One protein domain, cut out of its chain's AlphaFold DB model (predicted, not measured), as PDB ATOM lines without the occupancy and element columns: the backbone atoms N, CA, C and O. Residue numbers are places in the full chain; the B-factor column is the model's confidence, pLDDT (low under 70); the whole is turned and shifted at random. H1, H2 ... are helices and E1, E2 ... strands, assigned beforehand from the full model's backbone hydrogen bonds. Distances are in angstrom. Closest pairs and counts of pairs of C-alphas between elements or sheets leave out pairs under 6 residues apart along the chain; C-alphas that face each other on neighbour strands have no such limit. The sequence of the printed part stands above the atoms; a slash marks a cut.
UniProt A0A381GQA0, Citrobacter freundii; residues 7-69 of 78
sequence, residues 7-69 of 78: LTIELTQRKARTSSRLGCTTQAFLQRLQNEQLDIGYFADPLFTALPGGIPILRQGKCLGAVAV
ATOM      1  N   LEU A   7     -13.581  32.992  15.954       71.88
ATOM      2  CA  LEU A   7     -12.357  33.806  15.928       71.88
ATOM      3  C   LEU A   7     -11.087  32.969  15.696       71.88
ATOM      4  O   LEU A   7     -10.131  33.431  15.078       71.88
ATOM      5  N   THR A   8     -11.064  31.721  16.168       80.69
ATOM      6  CA  THR A   8      -9.958  30.791  15.928       80.69
ATOM      7  C   THR A   8      -9.908  30.352  14.470       80.69
ATOM      8  O   THR A   8      -8.811  30.211  13.935       80.69
ATOM      9  N   ILE A   9     -11.053  30.165  13.810       86.19
ATOM     10  CA  ILE A   9     -11.112  29.747  12.402       86.19
ATOM     11  C   ILE A   9     -10.515  30.835  11.510       86.19
ATOM     12  O   ILE A   9      -9.570  30.567  10.767       86.19
ATOM     13  N   GLU A  10     -11.004  32.070  11.633       90.88
ATOM     14  CA  GLU A  10     -10.536  33.195  10.819       90.88
ATOM     15  C   GLU A  10      -9.040  33.461  11.032       90.88
ATOM     16  O   GLU A  10      -8.265  33.567  10.079       90.88
ATOM     17  N   LEU A  11      -8.596  33.497  12.291       92.19
ATOM     18  CA  LEU A  11      -7.189  33.708  12.615       92.19
ATOM     19  C   LEU A  11      -6.298  32.593  12.052       92.19
ATOM     20  O   LEU A  11      -5.202  32.864  11.565       92.19
ATOM     21  N   THR A  12      -6.765  31.342  12.072       94.56
ATOM     22  CA  THR A  12      -6.027  30.204  11.500       94.56
ATOM     23  C   THR A  12      -5.914  30.324   9.983       94.56
ATOM     24  O   THR A  12      -4.834  30.111   9.433       94.56
ATOM     25  N   GLN A  13      -6.977  30.751   9.301       95.81
ATOM     26  CA  GLN A  13      -6.929  31.023   7.862       95.81
ATOM     27  C   GLN A  13      -5.935  32.142   7.529       95.81
ATOM     28  O   GLN A  13      -5.142  32.000   6.597       95.81
ATOM     29  N   ARG A  14      -5.904  33.220   8.326       96.50
ATOM     30  CA  ARG A  14      -4.923  34.306   8.168       96.50
ATOM     31  C   ARG A  14      -3.485  33.808   8.322       96.50
ATOM     32  O   ARG A  14      -2.642  34.165   7.509       96.50
ATOM     33  N   LYS A  15      -3.194  32.911   9.275       97.00
ATOM     34  CA  LYS A  15      -1.854  32.299   9.410       97.00
ATOM     35  C   LYS A  15      -1.426  31.539   8.150       97.00
ATOM     36  O   LYS A  15      -0.300  31.714   7.684       97.00
ATOM     37  N   ALA A  16      -2.314  30.714   7.587       97.88
ATOM     38  CA  ALA A  16      -2.038  29.994   6.343       97.88
ATOM     39  C   ALA A  16      -1.845  30.977   5.174       97.88
ATOM     40  O   ALA A  16      -0.896  30.856   4.400       97.88
ATOM     41  N   ARG A  17      -2.681  32.017   5.081       97.50
ATOM     42  CA  ARG A  17      -2.533  33.074   4.074       97.50
ATOM     43  C   ARG A  17      -1.172  33.765   4.169       97.50
ATOM     44  O   ARG A  17      -0.471  33.812   3.165       97.50
ATOM     45  N   THR A  18      -0.775  34.244   5.348       97.88
ATOM     46  CA  THR A  18       0.536  34.879   5.549       97.88
ATOM     47  C   THR A  18       1.656  33.953   5.090       97.88
ATOM     48  O   THR A  18       2.510  34.337   4.298       97.88
ATOM     49  N   SER A  19       1.621  32.698   5.544       98.19
ATOM     50  CA  SER A  19       2.676  31.734   5.255       98.19
ATOM     51  C   SER A  19       2.775  31.391   3.764       98.19
ATOM     52  O   SER A  19       3.872  31.344   3.213       98.19
ATOM     53  N   SER A  20       1.637  31.236   3.081       97.88
ATOM     54  CA  SER A  20       1.604  30.986   1.633       97.88
ATOM     55  C   SER A  20       2.072  32.185   0.805       97.88
ATOM     56  O   SER A  20       2.737  32.000  -0.209       97.88
ATOM     57  N   ARG A  21       1.760  33.416   1.230       96.69
ATOM     58  CA  ARG A  21       2.169  34.639   0.521       96.69
ATOM     59  C   ARG A  21       3.641  34.975   0.715       96.69
ATOM     60  O   ARG A  21       4.272  35.438  -0.227       96.69
ATOM     61  N   LEU A  22       4.175  34.736   1.910       95.94
ATOM     62  CA  LEU A  22       5.570  35.033   2.237       95.94
ATOM     63  C   LEU A  22       6.525  33.872   1.937       95.94
ATOM     64  O   LEU A  22       7.733  34.079   1.888       95.94
ATOM     65  N   GLY A  23       6.013  32.650   1.762       96.94
ATOM     66  CA  GLY A  23       6.840  31.462   1.545       96.94
ATOM     67  C   GLY A  23       7.651  31.038   2.775       96.94
ATOM     68  O   GLY A  23       8.583  30.247   2.647       96.94
ATOM     69  N   CYS A  24       7.308  31.536   3.965       97.56
ATOM     70  CA  CYS A  24       7.963  31.212   5.232       97.56
ATOM     71  C   CYS A  24       6.931  30.887   6.324       97.56
ATOM     72  O   CYS A  24       5.724  31.056   6.137       97.56
ATOM     73  N   THR A  25       7.380  30.371   7.468       98.19
ATOM     74  CA  THR A  25       6.486  30.123   8.610       98.19
ATOM     75  C   THR A  25       6.053  31.446   9.242       98.19
ATOM     76  O   THR A  25       6.806  32.421   9.233       98.19
ATOM     77  N   THR A  26       4.868  31.499   9.859       97.62
ATOM     78  CA  THR A  26       4.458  32.725  10.577       97.62
ATOM     79  C   THR A  26       5.355  33.032  11.779       97.62
ATOM     80  O   THR A  26       5.491  34.192  12.151       97.62
ATOM     81  N   GLN A  27       6.030  32.019  12.337       97.62
ATOM     82  CA  GLN A  27       7.062  32.193  13.364       97.62
ATOM     83  C   GLN A  27       8.304  32.912  12.817       97.62
ATOM     84  O   GLN A  27       8.774  33.862  13.436       97.62
ATOM     85  N   ALA A  28       8.820  32.487  11.658       97.94
ATOM     86  CA  ALA A  28       9.961  33.147  11.026       97.94
ATOM     87  C   ALA A  28       9.611  34.590  10.631       97.94
ATOM     88  O   ALA A  28      10.426  35.496  10.787       97.94
ATOM     89  N   PHE A  29       8.373  34.816  10.182       97.81
ATOM     90  CA  PHE A  29       7.877  36.160   9.909       97.81
ATOM     91  C   PHE A  29       7.844  37.041  11.168       97.81
ATOM     92  O   PHE A  29       8.332  38.165  11.126       97.81
ATOM     93  N   LEU A  30       7.355  36.524  12.301       97.75
ATOM     94  CA  LEU A  30       7.387  37.238  13.582       97.75
ATOM     95  C   LEU A  30       8.808  37.621  13.999       97.75
ATOM     96  O   LEU A  30       9.048  38.770  14.359       97.75
ATOM     97  N   GLN A  31       9.744  36.675  13.917       98.12
ATOM     98  CA  GLN A  31      11.148  36.929  14.241       98.12
ATOM     99  C   GLN A  31      11.735  38.016  13.345       98.12
ATOM    100  O   GLN A  31      12.458  38.880  13.829       98.12
ATOM    101  N   ARG A  32      11.390  38.018  12.053       97.38
ATOM    102  CA  ARG A  32      11.811  39.069  11.126       97.38
ATOM    103  C   ARG A  32      11.300  40.445  11.553       97.38
ATOM    104  O   ARG A  32      12.102  41.366  11.651       97.38
ATOM    105  N   LEU A  33      10.003  40.573  11.844       97.62
ATOM    106  CA  LEU A  33       9.419  41.840  12.303       97.62
ATOM    107  C   LEU A  33      10.120  42.358  13.569       97.62
ATOM    108  O   LEU A  33      10.417  43.543  13.661       97.62
ATOM    109  N   GLN A  34      10.425  41.467  14.516       97.44
ATOM    110  CA  GLN A  34      11.108  41.814  15.766       97.44
ATOM    111  C   GLN A  34      12.570  42.222  15.546       97.44
ATOM    112  O   GLN A  34      13.008  43.249  16.063       97.44
ATOM    113  N   ASN A  35      13.318  41.442  14.765       97.94
ATOM    114  CA  ASN A  35      14.740  41.680  14.516       97.94
ATOM    115  C   ASN A  35      14.969  42.961  13.708       97.94
ATOM    116  O   ASN A  35      15.891  43.716  14.002       97.94
ATOM    117  N   GLU A  36      14.123  43.206  12.706       97.31
ATOM    118  CA  GLU A  36      14.223  44.362  11.808       97.31
ATOM    119  C   GLU A  36      13.417  45.577  12.315       97.31
ATOM    120  O   GLU A  36      13.414  46.611  11.656       97.31
ATOM    121  N   GLN A  37      12.733  45.469  13.465       96.69
ATOM    122  CA  GLN A  37      11.818  46.494  14.004       96.69
ATOM    123  C   GLN A  37      10.810  47.012  12.963       96.69
ATOM    124  O   GLN A  37      10.540  48.209  12.855       96.69
ATOM    125  N   LEU A  38      10.244  46.090  12.184       96.38
ATOM    126  CA  LEU A  38       9.269  46.405  11.147       96.38
ATOM    127  C   LEU A  38       7.847  46.322  11.688       96.38
ATOM    128  O   LEU A  38       7.474  45.372  12.377       96.38
ATOM    129  N   ASP A  39       7.023  47.276  11.271       94.94
ATOM    130  CA  ASP A  39       5.577  47.145  11.381       94.94
ATOM    131  C   ASP A  39       5.044  46.154  10.332       94.94
ATOM    132  O   ASP A  39       5.488  46.115   9.181       94.94
ATOM    133  N   ILE A  40       4.059  45.343  10.710       95.81
ATOM    134  CA  ILE A  40       3.445  44.382   9.785       95.81
ATOM    135  C   ILE A  40       2.783  45.075   8.578       95.81
ATOM    136  O   ILE A  40       2.705  44.487   7.499       95.81
ATOM    137  N   GLY A  41       2.364  46.335   8.725       94.94
ATOM    138  CA  GLY A  41       1.776  47.169   7.680       94.94
ATOM    139  C   GLY A  41       2.701  47.435   6.492       94.94
ATOM    140  O   GLY A  41       2.203  47.623   5.382       94.94
ATOM    141  N   TYR A  42       4.028  47.334   6.658       94.50
ATOM    142  CA  TYR A  42       4.980  47.431   5.540       94.50
ATOM    143  C   TYR A  42       4.802  46.322   4.489       94.50
ATOM    144  O   TYR A  42       5.277  46.455   3.364       94.50
ATOM    145  N   PHE A  43       4.100  45.237   4.828       92.56
ATOM    146  CA  PHE A  43       3.848  44.106   3.934       92.56
ATOM    147  C   PHE A  43       2.522  44.214   3.153       92.56
ATOM    148  O   PHE A  43       2.203  43.308   2.386       92.56
ATOM    149  N   ALA A  44       1.770  45.310   3.324       91.38
ATOM    150  CA  ALA A  44       0.628  45.733   2.501       91.38
ATOM    151  C   ALA A  44      -0.520  44.714   2.279       91.38
ATOM    152  O   ALA A  44      -1.342  44.901   1.381       91.38
ATOM    153  N   ASP A  45      -0.636  43.665   3.103       93.31
ATOM    154  CA  ASP A  45      -1.810  42.780   3.147       93.31
ATOM    155  C   ASP A  45      -2.463  42.875   4.542       93.31
ATOM    156  O   ASP A  45      -1.877  42.419   5.528       93.31
ATOM    157  N   PRO A  46      -3.681  43.441   4.658       93.56
ATOM    158  CA  PRO A  46      -4.352  43.635   5.947       93.56
ATOM    159  C   PRO A  46      -4.757  42.320   6.628       93.56
ATOM    160  O   PRO A  46      -5.146  42.311   7.796       93.56
ATOM    161  N   LEU A  47      -4.692  41.195   5.910       95.62
ATOM    162  CA  LEU A  47      -4.975  39.869   6.444       95.62
ATOM    163  C   LEU A  47      -3.714  39.157   6.936       95.62
ATOM    164  O   LEU A  47      -3.814  38.015   7.398       95.62
ATOM    165  N   PHE A  48      -2.543  39.795   6.865       96.62
ATOM    166  CA  PHE A  48      -1.335  39.238   7.451       96.62
ATOM    167  C   PHE A  48      -1.406  39.207   8.972       96.62
ATOM    168  O   PHE A  48      -1.964  40.064   9.653       96.62
ATOM    169  N   THR A  49      -0.809  38.156   9.511       95.69
ATOM    170  CA  THR A  49      -0.626  37.953  10.940       95.69
ATOM    171  C   THR A  49       0.713  37.280  11.178       95.69
ATOM    172  O   THR A  49       1.062  36.313  10.496       95.69
ATOM    173  N   ALA A  50       1.444  37.779  12.170       95.69
ATOM    174  CA  ALA A  50       2.681  37.184  12.652       95.69
ATOM    175  C   ALA A  50       2.442  36.168  13.783       95.69
ATOM    176  O   ALA A  50       3.385  35.692  14.405       95.69
ATOM    177  N   LEU A  51       1.187  35.808  14.080       94.94
ATOM    178  CA  LEU A  51       0.923  34.819  15.119       94.94
ATOM    179  C   LEU A  51       1.437  33.430  14.676       94.94
ATOM    180  O   LEU A  51       1.036  32.943  13.610       94.94
ATOM    181  N   PRO A  52       2.271  32.746  15.481       95.25
ATOM    182  CA  PRO A  52       2.819  31.442  15.120       95.25
ATOM    183  C   PRO A  52       1.745  30.377  14.852       95.25
ATOM    184  O   PRO A  52       0.665  30.374  15.456       95.25
ATOM    185  N   GLY A  53       2.044  29.463  13.926       94.38
ATOM    186  CA  GLY A  53       1.206  28.300  13.607       94.38
ATOM    187  C   GLY A  53       0.870  28.102  12.126       94.38
ATOM    188  O   GLY A  53       0.144  27.162  11.828       94.38
ATOM    189  N   GLY A  54       1.356  28.953  11.214       97.25
ATOM    190  CA  GLY A  54       1.279  28.738   9.762       97.25
ATOM    191  C   GLY A  54       2.598  28.216   9.186       97.25
ATOM    192  O   GLY A  54       3.666  28.702   9.570       97.25
ATOM    193  N   ILE A  55       2.522  27.239   8.278       98.12
ATOM    194  CA  ILE A  55       3.665  26.562   7.645       98.12
ATOM    195  C   ILE A  55       3.436  26.481   6.125       98.12
ATOM    196  O   ILE A  55       2.379  25.995   5.702       98.12
ATOM    197  N   PRO A  56       4.404  26.901   5.288       98.44
ATOM    198  CA  PRO A  56       4.251  26.865   3.844       98.44
ATOM    199  C   PRO A  56       4.523  25.455   3.315       98.44
ATOM    200  O   PRO A  56       5.397  24.741   3.802       98.44
ATOM    201  N   ILE A  57       3.803  25.068   2.268       98.31
ATOM    202  CA  ILE A  57       4.060  23.844   1.512       98.31
ATOM    203  C   ILE A  57       4.987  24.221   0.361       98.31
ATOM    204  O   ILE A  57       4.571  24.876  -0.597       98.31
ATOM    205  N   LEU A  58       6.254  23.827   0.470       97.38
ATOM    206  CA  LEU A  58       7.282  24.106  -0.529       97.38
ATOM    207  C   LEU A  58       7.587  22.846  -1.342       97.38
ATOM    208  O   LEU A  58       7.807  21.773  -0.784       97.38
ATOM    209  N   ARG A  59       7.652  22.979  -2.668       96.75
ATOM    210  CA  ARG A  59       8.120  21.928  -3.580       96.75
ATOM    211  C   ARG A  59       9.095  22.541  -4.570       96.75
ATOM    212  O   ARG A  59       8.726  23.456  -5.296       96.75
ATOM    213  N   GLN A  60      10.332  22.038  -4.594       96.06
ATOM    214  CA  GLN A  60      11.390  22.538  -5.488       96.06
ATOM    215  C   GLN A  60      11.573  24.068  -5.388       96.06
ATOM    216  O   GLN A  60      11.643  24.767  -6.391       96.06
ATOM    217  N   GLY A  61      11.562  24.607  -4.164       91.88
ATOM    218  CA  GLY A  61      11.692  26.051  -3.921       91.88
ATOM    219  C   GLY A  61      10.443  26.886  -4.233       91.88
ATOM    220  O   GLY A  61      10.412  28.065  -3.898       91.88
ATOM    221  N   LYS A  62       9.385  26.303  -4.813       95.94
ATOM    222  CA  LYS A  62       8.118  26.993  -5.079       95.94
ATOM    223  C   LYS A  62       7.113  26.759  -3.952       95.94
ATOM    224  O   LYS A  62       6.873  25.617  -3.557       95.94
ATOM    225  N   CYS A  63       6.478  27.829  -3.476       96.62
ATOM    226  CA  CYS A  63       5.347  27.725  -2.557       96.62
ATOM    227  C   CYS A  63       4.080  27.299  -3.313       96.62
ATOM    228  O   CYS A  63       3.669  27.955  -4.269       96.62
ATOM    229  N   LEU A  64       3.480  26.181  -2.898       97.81
ATOM    230  CA  LEU A  64       2.230  25.651  -3.459       97.81
ATOM    231  C   LEU A  64       0.994  26.081  -2.656       97.81
ATOM    232  O   LEU A  64      -0.132  25.924  -3.117       97.81
ATOM    233  N   GLY A  65       1.204  26.592  -1.445       97.44
ATOM    234  CA  GLY A  65       0.166  26.911  -0.477       97.44
ATOM    235  C   GLY A  65       0.726  26.840   0.939       97.44
ATOM    236  O   GLY A  65       1.940  26.829   1.135       97.44
ATOM    237  N   ALA A  66      -0.150  26.778   1.936       98.12
ATOM    238  CA  ALA A  66       0.244  26.639   3.331       98.12
ATOM    239  C   ALA A  66      -0.853  25.965   4.148       98.12
ATOM    240  O   ALA A  66      -2.034  26.031   3.806       98.12
ATOM    241  N   VAL A  67      -0.447  25.369   5.262       97.56
ATOM    242  CA  VAL A  67      -1.338  24.857   6.302       97.56
ATOM    243  C   VAL A  67      -1.161  25.688   7.565       97.56
ATOM    244  O   VAL A  67      -0.101  26.270   7.794       97.56
ATOM    245  N   ALA A  68      -2.195  25.757   8.396       96.00
ATOM    246  CA  ALA A  68      -2.081  26.385   9.700       96.00
ATOM    247  C   ALA A  68      -2.915  25.667  10.750       96.00
ATOM    248  O   ALA A  68      -3.971  25.111  10.451       96.00
ATOM    249  N   VAL A  69      -2.442  25.737  11.991       92.62
ATOM    250  CA  VAL A  69      -3.134  25.210  13.165       92.62
ATOM    251  C   VAL A  69      -3.415  26.354  14.140       92.62
ATOM    252  O   VAL A  69      -2.584  27.237  14.393       92.62
TER     253      VAL A  69
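Overview. This is residues 7 to 69 of the 78 residues of a protein of Citrobacter freundii (UniProt A0A381GQA0). What is the picture? One long helix, H1, stands between a two-stranded antiparallel hairpin, E1 and E2, packed on one side, and H2 with little H3 on the other; the chain folds back from H3 to E1. What builds it? The 63 printed residues hold H1, H2, H3, E1, E2 in that order, class mixed; it is compact, radius of gyration of the C-alphas 11.1 A, spans 30 by 30 by 18 A.

Arrangement. What meets H1, residues 7 to 22? With residues 15 to 19 alone it only just touches H2, residues 26 to 35, over 3 pairs of C-alphas within 8 A; the closest C-alphas, of Ser 19 and Thr 26, are 5.7 A apart. Their lines are only just about perpendicular, at 72 degrees. The closest C-alphas of H1 and E2, residues 62 to 68, those of Ser 20 and Gly 65, are 4.8 A apart. How does the rest sit? H3, residues 40 to 43, is close but not clearly touching H2, closest C-alphas Leu 33 and Ile 40, 7.0 A. E1, residues 54 to 59, and E2 are antiparallel at 152 degrees; N 57 and O 65, 2.8 A apart, are within hydrogen-bond range. Every O i to N i+4 pair is within range in H1 and H2; H3 is too short for one.

Along the chain. How long are the elements? H1 measures 22.6 A, H2 14.2 A, H3 5.9 A, E1 16.5 A and E2 18.0 A, first to last C-alpha. Where are the anchors? C-alpha 7 is at (-12.357, 33.806, 15.928), C-alpha 68 at (-2.081, 26.385, 9.700).

Size, cuts and confidence. How far does it reach? The two C-alphas farthest apart, of Leu 7 and Gln 60, are 33.9 A apart. Any cut, long link or low confidence? The printed part has no cut and no long link, and no printed residue is under 70 in pLDDT.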